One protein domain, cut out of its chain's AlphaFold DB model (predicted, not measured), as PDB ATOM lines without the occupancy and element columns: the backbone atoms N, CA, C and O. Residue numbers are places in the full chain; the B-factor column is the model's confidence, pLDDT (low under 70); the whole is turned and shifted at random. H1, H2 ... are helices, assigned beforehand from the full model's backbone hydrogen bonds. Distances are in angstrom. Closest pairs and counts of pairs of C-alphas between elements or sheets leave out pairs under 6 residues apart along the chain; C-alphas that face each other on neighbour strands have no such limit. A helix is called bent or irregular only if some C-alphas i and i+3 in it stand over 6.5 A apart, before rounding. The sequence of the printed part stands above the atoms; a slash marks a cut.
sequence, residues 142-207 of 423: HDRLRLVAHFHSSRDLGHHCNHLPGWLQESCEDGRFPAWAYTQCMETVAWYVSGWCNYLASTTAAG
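This is residues 142 to 207 of the 423 residues of the protein "Hypothetical protein" of Symbiodinium sp. CCMP2456 (UniProt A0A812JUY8). Three helices, H1, H3 and H4, stand side by side in a small up-and-down bundle, their centres making a triangle. The short helix H2 sits by the end of the bundle where H1 and H4 finish and H3 starts, on the side away from H1, and the long loop of residues 153 to 165 leads to it from H1. The printed part has 66 residues with four named helices, in the order H1, H2, H3, H4, and no named strand; the class is all helix. The whole is compact, with a radius of gyration of the C-alphas of 10.8 A, and rounded, spanning 29 by 21 by 20 A.

H1, residues 142 to 152, touches H3, residues 179 to 188, at a shallow tilt of 19 degrees, opposite ways; their closest C-alphas, those of Phe 151 and Ala 181, are 5.4 A apart. H1 also touches H4, residues 191 to 207, with H4's residues 200 to 204 alone, at a steep tilt of 40 degrees, the same way; the closest C-alphas, of Phe 151 and Thr 204, are 7.0 A apart. H2, residues 166 to 173, is apart from H1. H2 and H4 only just touch, with 3 pairs of C-alphas within 8 A, through H4's residues 201 to 205 alone; the closest C-alphas, of Ser 171 and Ala 205, are 6.1 A apart. H2 and H3 are close but not clearly touching: the closest C-alphas, of Cys 172 and Ala 179, are 6.2 A apart. H3 and H4 form a helical hairpin at a shallow tilt of 21 degrees, opposite ways, touching with H4's residues 194 to 201 alone; the C-alphas of Cys 185 and Cys 197 are closest, 5.8 A apart. H4 is the hub, touching the three other helices. In H3 every O i to N i+4 pair is within hydrogen-bond range; in H1 6 of 7 are, in H2 2 of 4 and in H4 10 of 13.

H1 begins at C-alpha 142, (-4.852, -26.013, 1.022), and is 16.2 A from first to last C-alpha. H2 is 10.7 A long and only just irregular: C-alphas 167 and 170 are 6.7 A apart. H3, 14.1 A long, begins at C-alpha 179, (0.165, -39.030, -16.083). H4, 24.4 A long, ends at C-alpha 207, (-14.101, -36.778, -15.911); it is irregular, with C-alphas 192 and 195 7.3 A apart.

The C-alphas farthest apart, of His 142 and Asn 162, are 30.3 A from each other. The printed part has no cut. The link H1 to H2 is long; H2 to H3 and H3 to H4 are tight. The mean pLDDT of the printed part is 73.6, and 22 residues are under 70, among them residues 151 to 159 and 191 to 195.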
ATOM      1  N   HIS A 142      -5.709 -26.874   1.843       59.22
ATOM      2  CA  HIS A 142      -4.852 -26.013   1.022       59.22
ATOM      3  C   HIS A 142      -4.016 -26.782  -0.009       59.22
ATOM      4  O   HIS A 142      -3.959 -26.363  -1.166       59.22
ATOM      5  N   ASP A 143      -3.445 -27.930   0.362       63.50
ATOM      6  CA  ASP A 143      -2.666 -28.753  -0.573       63.50
ATOM      7  C   ASP A 143      -3.574 -29.527  -1.540       63.50
ATOM      8  O   ASP A 143      -3.238 -29.712  -2.710       63.50
ATOM      9  N   ARG A 144      -4.791 -29.879  -1.101       65.00
ATOM     10  CA  ARG A 144      -5.795 -30.545  -1.945       65.00
ATOM     11  C   ARG A 144      -6.228 -29.692  -3.132       65.00
ATOM     12  O   ARG A 144      -6.274 -30.200  -4.248       65.00
ATOM     13  N   LEU A 145      -6.532 -28.412  -2.911       67.19
ATOM     14  CA  LEU A 145      -6.959 -27.512  -3.990       67.19
ATOM     15  C   LEU A 145      -5.850 -27.302  -5.033       67.19
ATOM     16  O   LEU A 145      -6.147 -27.227  -6.224       67.19
ATOM     17  N   ARG A 146      -4.578 -27.269  -4.609       70.81
ATOM     18  CA  ARG A 146      -3.433 -27.203  -5.534       70.81
ATOM     19  C   ARG A 146      -3.284 -28.476  -6.361       70.81
ATOM     20  O   ARG A 146      -3.106 -28.380  -7.571       70.81
ATOM     21  N   LEU A 147      -3.408 -29.647  -5.738       67.25
ATOM     22  CA  LEU A 147      -3.345 -30.918  -6.461       67.25
ATOM     23  C   LEU A 147      -4.480 -31.067  -7.475       67.25
ATOM     24  O   LEU A 147      -4.230 -31.431  -8.619       67.25
ATOM     25  N   VAL A 148      -5.715 -30.735  -7.088       71.06
ATOM     26  CA  VAL A 148      -6.866 -30.751  -8.006       71.06
ATOM     27  C   VAL A 148      -6.617 -29.825  -9.200       71.06
ATOM     28  O   VAL A 148      -6.884 -30.201 -10.338       71.06
ATOM     29  N   ALA A 149      -6.036 -28.644  -8.969       72.12
ATOM     30  CA  ALA A 149      -5.669 -27.735 -10.051       72.12
ATOM     31  C   ALA A 149      -4.604 -28.328 -10.999       72.12
ATOM     32  O   ALA A 149      -4.665 -28.083 -12.202       72.12
ATOM     33  N   HIS A 150      -3.660 -29.136 -10.497       71.38
ATOM     34  CA  HIS A 150      -2.676 -29.834 -11.336       71.38
ATOM     35  C   HIS A 150      -3.301 -30.933 -12.200       71.38
ATOM     36  O   HIS A 150      -2.997 -30.996 -13.388       71.38
ATOM     37  N   PHE A 151      -4.250 -31.709 -11.668       69.56
ATOM     38  CA  PHE A 151      -5.003 -32.694 -12.462       69.56
ATOM     39  C   PHE A 151      -5.842 -32.062 -13.590       69.56
ATOM     40  O   PHE A 151      -6.159 -32.736 -14.565       69.56
ATOM     41  N   HIS A 152      -6.177 -30.770 -13.501       67.25
ATOM     42  CA  HIS A 152      -6.933 -30.055 -14.537       67.25
ATOM     43  C   HIS A 152      -6.070 -29.274 -15.546       67.25
ATOM     44  O   HIS A 152      -6.586 -28.825 -16.570       67.25
ATOM     45  N   SER A 153      -4.766 -29.108 -15.308       66.12
ATOM     46  CA  SER A 153      -3.873 -28.320 -16.173       66.12
ATOM     47  C   SER A 153      -3.241 -29.190 -17.275       66.12
ATOM     48  O   SER A 153      -2.114 -29.659 -17.148       66.12
ATOM     49  N   SER A 154      -3.961 -29.420 -18.379       59.00
ATOM     50  CA  SER A 154      -3.681 -30.481 -19.372       59.00
ATOM     51  C   SER A 154      -2.691 -30.153 -20.515       59.00
ATOM     52  O   SER A 154      -2.923 -30.577 -21.648       59.00
ATOM     53  N   ARG A 155      -1.615 -29.382 -20.306       59.28
ATOM     54  CA  ARG A 155      -0.780 -28.937 -21.452       59.28
ATOM     55  C   ARG A 155       0.411 -29.811 -21.858       59.28
ATOM     56  O   ARG A 155       0.875 -29.619 -22.974       59.28
ATOM     57  N   ASP A 156       0.815 -30.809 -21.073       58.41
ATOM     58  CA  ASP A 156       1.909 -31.722 -21.452       58.41
ATOM     59  C   ASP A 156       1.439 -33.185 -21.445       58.41
ATOM     60  O   ASP A 156       1.345 -33.828 -20.400       58.41
ATOM     61  N   LEU A 157       1.091 -33.696 -22.631       59.00
ATOM     62  CA  LEU A 157       0.396 -34.980 -22.845       59.00
ATOM     63  C   LEU A 157       1.286 -36.099 -23.423       59.00
ATOM     64  O   LEU A 157       0.791 -37.159 -23.780       59.00
ATOM     65  N   GLY A 158       2.594 -35.882 -23.561       58.38
ATOM     66  CA  GLY A 158       3.398 -36.711 -24.464       58.38
ATOM     67  C   GLY A 158       3.946 -38.024 -23.910       58.38
ATOM     68  O   GLY A 158       3.978 -39.019 -24.631       58.38
ATOM     69  N   HIS A 159       4.476 -38.057 -22.688       60.28
ATOM     70  CA  HIS A 159       5.460 -39.091 -22.360       60.28
ATOM     71  C   HIS A 159       5.266 -39.608 -20.932       60.28
ATOM     72  O   HIS A 159       5.148 -38.812 -20.009       60.28
ATOM     73  N   HIS A 160       5.252 -40.943 -20.776       81.75
ATOM     74  CA  HIS A 160       5.277 -41.721 -19.518       81.75
ATOM     75  C   HIS A 160       3.975 -42.394 -19.014       81.75
ATOM     76  O   HIS A 160       3.910 -42.745 -17.837       81.75
ATOM     77  N   CYS A 161       2.995 -42.716 -19.873       86.19
ATOM     78  CA  CYS A 161       1.863 -43.578 -19.459       86.19
ATOM     79  C   CYS A 161       2.306 -44.980 -18.978       86.19
ATOM     80  O   CYS A 161       1.662 -45.563 -18.115       86.19
ATOM     81  N   ASN A 162       3.449 -45.489 -19.459       87.81
ATOM     82  CA  ASN A 162       3.973 -46.828 -19.136       87.81
ATOM     83  C   ASN A 162       4.333 -47.042 -17.653       87.81
ATOM     84  O   ASN A 162       4.547 -48.178 -17.235       87.81
ATOM     85  N   HIS A 163       4.471 -45.967 -16.872       82.62
ATOM     86  CA  HIS A 163       4.760 -46.042 -15.435       82.62
ATOM     87  C   HIS A 163       3.502 -45.932 -14.571       82.62
ATOM     88  O   HIS A 163       3.584 -46.070 -13.349       82.62
ATOM     89  N   LEU A 164       2.346 -45.679 -15.185       82.88
ATOM     90  CA  LEU A 164       1.084 -45.652 -14.473       82.88
ATOM     91  C   LEU A 164       0.612 -47.076 -14.160       82.88
ATOM     92  O   LEU A 164       0.939 -48.025 -14.875       82.88
ATOM     93  N   PRO A 165      -0.199 -47.246 -13.104       78.12
ATOM     94  CA  PRO A 165      -0.973 -48.462 -12.925       78.12
ATOM     95  C   PRO A 165      -1.779 -48.776 -14.190       78.12
ATOM     96  O   PRO A 165      -2.336 -47.865 -14.801       78.12
ATOM     97  N   GLY A 166      -1.911 -50.059 -14.544       73.62
ATOM     98  CA  GLY A 166      -2.592 -50.469 -15.782       73.62
ATOM     99  C   GLY A 166      -4.007 -49.889 -15.948       73.62
ATOM    100  O   GLY A 166      -4.398 -49.554 -17.057       73.62
ATOM    101  N   TRP A 167      -4.734 -49.663 -14.847       71.31
ATOM    102  CA  TRP A 167      -6.072 -49.052 -14.859       71.31
ATOM    103  C   TRP A 167      -6.091 -47.555 -15.231       71.31
ATOM    104  O   TRP A 167      -7.140 -47.037 -15.597       71.31
ATOM    105  N   LEU A 168      -4.957 -46.850 -15.143       77.88
ATOM    106  CA  LEU A 168      -4.793 -45.468 -15.618       77.88
ATOM    107  C   LEU A 168      -4.144 -45.383 -16.991       77.88
ATOM    108  O   LEU A 168      -4.246 -44.346 -17.646       77.88
ATOM    109  N   GLN A 169      -3.450 -46.441 -17.402       84.62
ATOM    110  CA  GLN A 169      -2.646 -46.429 -18.609       84.62
ATOM    111  C   GLN A 169      -3.512 -46.180 -19.850       84.62
ATOM    112  O   GLN A 169      -3.196 -45.274 -20.608       84.62
ATOM    113  N   GLU A 170      -4.650 -46.867 -19.989       80.62
ATOM    114  CA  GLU A 170      -5.585 -46.665 -21.111       80.62
ATOM    115  C   GLU A 170      -6.139 -45.228 -21.147       80.62
ATOM    116  O   GLU A 170      -6.071 -44.542 -22.164       80.62
ATOM    117  N   SER A 171      -6.588 -44.704 -19.999       78.62
ATOM    118  CA  SER A 171      -7.075 -43.317 -19.909       78.62
ATOM    119  C   SER A 171      -5.984 -42.281 -20.218       78.62
ATOM    120  O   SER A 171      -6.279 -41.196 -20.721       78.62
ATOM    121  N   CYS A 172      -4.727 -42.598 -19.908       85.06
ATOM    122  CA  CYS A 172      -3.570 -41.772 -20.233       85.06
ATOM    123  C   CYS A 172      -3.225 -41.825 -21.722       85.06
ATOM    124  O   CYS A 172      -3.017 -40.775 -22.329       85.06
ATOM    125  N   GLU A 173      -3.201 -43.022 -22.311       84.69
ATOM    126  CA  GLU A 173      -2.929 -43.247 -23.735       84.69
ATOM    127  C   GLU A 173      -3.965 -42.540 -24.620       84.69
ATOM    128  O   GLU A 173      -3.609 -41.970 -25.650       84.69
ATOM    129  N   ASP A 174      -5.215 -42.449 -24.159       81.94
ATOM    130  CA  ASP A 174      -6.285 -41.694 -24.821       81.94
ATOM    131  C   ASP A 174      -6.203 -40.167 -24.632       81.94
ATOM    132  O   ASP A 174      -7.090 -39.430 -25.071       81.94
ATOM    133  N   GLY A 175      -5.195 -39.664 -23.914       80.62
ATOM    134  CA  GLY A 175      -5.047 -38.243 -23.589       80.62
ATOM    135  C   GLY A 175      -6.127 -37.697 -22.649       80.62
ATOM    136  O   GLY A 175      -6.269 -36.482 -22.498       80.62
ATOM    137  N   ARG A 176      -6.896 -38.580 -22.001       78.31
ATOM    138  CA  ARG A 176      -7.956 -38.225 -21.044       78.31
ATOM    139  C   ARG A 176      -7.423 -38.026 -19.627       78.31
ATOM    140  O   ARG A 176      -8.163 -37.569 -18.757       78.31
ATOM    141  N   PHE A 177      -6.155 -38.358 -19.388       82.19
ATOM    142  CA  PHE A 177      -5.558 -38.365 -18.062       82.19
ATOM    143  C   PHE A 177      -4.111 -37.832 -18.042       82.19
ATOM    144  O   PHE A 177      -3.260 -38.353 -18.765       82.19
ATOM    145  N   PRO A 178      -3.782 -36.839 -17.192       85.38
ATOM    146  CA  PRO A 178      -2.418 -36.329 -17.070       85.38
ATOM    147  C   PRO A 178      -1.551 -37.238 -16.182       85.38
ATOM    148  O   PRO A 178      -1.559 -37.108 -14.956       85.38
ATOM    149  N   ALA A 179      -0.750 -38.122 -16.795       85.62
ATOM    150  CA  ALA A 179       0.165 -39.030 -16.083       85.62
ATOM    151  C   ALA A 179       1.032 -38.328 -15.034       85.62
ATOM    152  O   ALA A 179       1.142 -38.784 -13.899       85.62
ATOM    153  N   TRP A 180       1.626 -37.196 -15.418       85.94
ATOM    154  CA  TRP A 180       2.545 -36.443 -14.574       85.94
ATOM    155  C   TRP A 180       1.876 -35.954 -13.287       85.94
ATOM    156  O   TRP A 180       2.519 -35.967 -12.244       85.94
ATOM    157  N   ALA A 181       0.591 -35.578 -13.323       85.12
ATOM    158  CA  ALA A 181      -0.127 -35.100 -12.143       85.12
ATOM    159  C   ALA A 181      -0.341 -36.236 -11.135       85.12
ATOM    160  O   ALA A 181      -0.227 -36.031  -9.929       85.12
ATOM    161  N   TYR A 182      -0.591 -37.452 -11.629       85.69
ATOM    162  CA  TYR A 182      -0.661 -38.640 -10.785       85.69
ATOM    163  C   TYR A 182       0.693 -39.019 -10.205       85.69
ATOM    164  O   TYR A 182       0.792 -39.219  -8.999       85.69
ATOM    165  N   THR A 183       1.734 -39.075 -11.037       84.81
ATOM    166  CA  THR A 183       3.096 -39.373 -10.582       84.81
ATOM    167  C   THR A 183       3.551 -38.350  -9.547       84.81
ATOM    168  O   THR A 183       3.957 -38.730  -8.456       84.81
ATOM    169  N   GLN A 184       3.358 -37.059  -9.818       85.75
ATOM    170  CA  GLN A 184       3.666 -35.994  -8.874       85.75
ATOM    171  C   GLN A 184       2.837 -36.123  -7.596       85.75
ATOM    172  O   GLN A 184       3.378 -35.939  -6.511       85.75
ATOM    173  N   CYS A 185       1.545 -36.456  -7.683       85.38
ATOM    174  CA  CYS A 185       0.737 -36.740  -6.499       85.38
ATOM    175  C   CYS A 185       1.392 -37.851  -5.674       85.38
ATOM    176  O   CYS A 185       1.734 -37.629  -4.520       85.38
ATOM    177  N   MET A 186       1.663 -39.000  -6.291       82.50
ATOM    178  CA  MET A 186       2.262 -40.164  -5.638       82.50
ATOM    179  C   MET A 186       3.655 -39.900  -5.049       82.50
ATOM    180  O   MET A 186       4.002 -40.505  -4.039       82.50
ATOM    181  N   GLU A 187       4.441 -39.010  -5.654       82.94
ATOM    182  CA  GLU A 187       5.772 -38.617  -5.176       82.94
ATOM    183  C   GLU A 187       5.727 -37.561  -4.062       82.94
ATOM    184  O   GLU A 187       6.583 -37.558  -3.178       82.94
ATOM    185  N   THR A 188       4.752 -36.648  -4.105       80.81
ATOM    186  CA  THR A 188       4.673 -35.503  -3.180       80.81
ATOM    187  C   THR A 188       3.890 -35.807  -1.917       80.81
ATOM    188  O   THR A 188       4.239 -35.299  -0.850       80.81
ATOM    189  N   VAL A 189       2.837 -36.622  -2.003       73.50
ATOM    190  CA  VAL A 189       2.154 -37.074  -0.798       73.50
ATOM    191  C   VAL A 189       2.879 -38.262  -0.199       73.50
ATOM    192  O   VAL A 189       3.363 -39.156  -0.890       73.50
ATOM    193  N   ALA A 190       2.915 -38.299   1.132       70.75
ATOM    194  CA  ALA A 190       3.371 -39.486   1.822       70.75
ATOM    195  C   ALA A 190       2.579 -40.698   1.316       70.75
ATOM    196  O   ALA A 190       1.366 -40.628   1.127       70.75
ATOM    197  N   TRP A 191       3.267 -41.815   1.119       58.03
ATOM    198  CA  TRP A 191       2.718 -43.044   0.545       58.03
ATOM    199  C   TRP A 191       1.419 -43.525   1.225       58.03
ATOM    200  O   TRP A 191       0.566 -44.120   0.569       58.03
ATOM    201  N   TYR A 192       1.217 -43.225   2.515       53.56
ATOM    202  CA  TYR A 192      -0.019 -43.545   3.228       53.56
ATOM    203  C   TYR A 192      -1.212 -42.679   2.798       53.56
ATOM    204  O   TYR A 192      -2.328 -43.083   3.067       53.56
ATOM    205  N   VAL A 193      -1.022 -41.549   2.111       63.78
ATOM    206  CA  VAL A 193      -2.078 -40.672   1.556       63.78
ATOM    207  C   VAL A 193      -2.332 -40.933   0.062       63.78
ATOM    208  O   VAL A 193      -3.184 -40.301  -0.561       63.78
ATOM    209  N   SER A 194      -1.641 -41.913  -0.529       68.19
ATOM    210  CA  SER A 194      -1.773 -42.284  -1.948       68.19
ATOM    211  C   SER A 194      -3.200 -42.663  -2.371       68.19
ATOM    212  O   SER A 194      -3.562 -42.489  -3.533       68.19
ATOM    213  N   GLY A 195      -4.051 -43.107  -1.434       68.06
ATOM    214  CA  GLY A 195      -5.478 -43.347  -1.683       68.06
ATOM    215  C   GLY A 195      -6.202 -42.112  -2.234       68.06
ATOM    216  O   GLY A 195      -7.024 -42.221  -3.141       68.06
ATOM    217  N   TRP A 196      -5.810 -40.915  -1.786       73.19
ATOM    218  CA  TRP A 196      -6.334 -39.659  -2.320       73.19
ATOM    219  C   TRP A 196      -5.905 -39.417  -3.770       73.19
ATOM    220  O   TRP A 196      -6.723 -38.982  -4.575       73.19
ATOM    221  N   CYS A 197      -4.658 -39.742  -4.128       77.81
ATOM    222  CA  CYS A 197      -4.193 -39.680  -5.516       77.81
ATOM    223  C   CYS A 197      -4.999 -40.611  -6.410       77.81
ATOM    224  O   CYS A 197      -5.394 -40.212  -7.497       77.81
ATOM    225  N   ASN A 198      -5.282 -41.827  -5.937       74.88
ATOM    226  CA  ASN A 198      -6.091 -42.798  -6.669       74.88
ATOM    227  C   ASN A 198      -7.539 -42.321  -6.837       74.88
ATOM    228  O   ASN A 198      -8.103 -42.464  -7.916       74.88
ATOM    229  N   TYR A 199      -8.118 -41.702  -5.806       74.56
ATOM    230  CA  TYR A 199      -9.456 -41.110  -5.865       74.56
ATOM    231  C   TYR A 199      -9.535 -39.906  -6.816       74.56
ATOM    232  O   TYR A 199     -10.445 -39.798  -7.638       74.56
ATOM    233  N   LEU A 200      -8.575 -38.982  -6.741       77.38
ATOM    234  CA  LEU A 200      -8.516 -37.868  -7.686       77.38
ATOM    235  C   LEU A 200      -8.312 -38.392  -9.102       77.38
ATOM    236  O   LEU A 200      -9.016 -37.989 -10.019       77.38
ATOM    237  N   ALA A 201      -7.424 -39.365  -9.267       76.19
ATOM    238  CA  ALA A 201      -7.147 -39.926 -10.566       76.19
ATOM    239  C   ALA A 201      -8.356 -40.637 -11.179       76.19
ATOM    240  O   ALA A 201      -8.634 -40.450 -12.360       76.19
ATOM    241  N   SER A 202      -9.116 -41.386 -10.375       70.31
ATOM    242  CA  SER A 202     -10.344 -42.044 -10.819       70.31
ATOM    243  C   SER A 202     -11.424 -41.048 -11.229       70.31
ATOM    244  O   SER A 202     -12.071 -41.220 -12.262       70.31
ATOM    245  N   THR A 203     -11.584 -39.966 -10.465       70.38
ATOM    246  CA  THR A 203     -12.566 -38.918 -10.769       70.38
ATOM    247  C   THR A 203     -12.166 -38.090 -11.992       70.38
ATOM    248  O   THR A 203     -13.033 -37.756 -12.798       70.38
ATOM    249  N   THR A 204     -10.874 -37.810 -12.191       71.62
ATOM    250  CA  THR A 204     -10.362 -37.121 -13.387       71.62
ATOM    251  C   THR A 204     -10.427 -38.003 -14.635       71.62
ATOM    252  O   THR A 204     -10.894 -37.529 -15.667       71.62
ATOM    253  N   ALA A 205     -10.042 -39.282 -14.549       64.50
ATOM    254  CA  ALA A 205     -10.115 -40.227 -15.670       64.50
ATOM    255  C   ALA A 205     -11.565 -40.457 -16.135       64.50
ATOM    256  O   ALA A 205     -11.853 -40.420 -17.331       64.50
ATOM    257  N   ALA A 206     -12.509 -40.580 -15.194       62.19
ATOM    258  CA  ALA A 206     -13.941 -40.600 -15.506       62.19
ATOM    259  C   ALA A 206     -14.461 -39.239 -16.020       62.19
ATOM    260  O   ALA A 206     -15.530 -39.154 -16.627       62.19
ATOM    261  N   GLY A 207     -13.711 -38.170 -15.755       54.75
ATOM    262  CA  GLY A 207     -14.101 -36.778 -15.911       54.75
ATOM    263  C   GLY A 207     -13.750 -36.110 -17.235       54.75
ATOM    264  O   GLY A 207     -14.132 -34.964 -17.441       54.75
TER     265      GLY A 207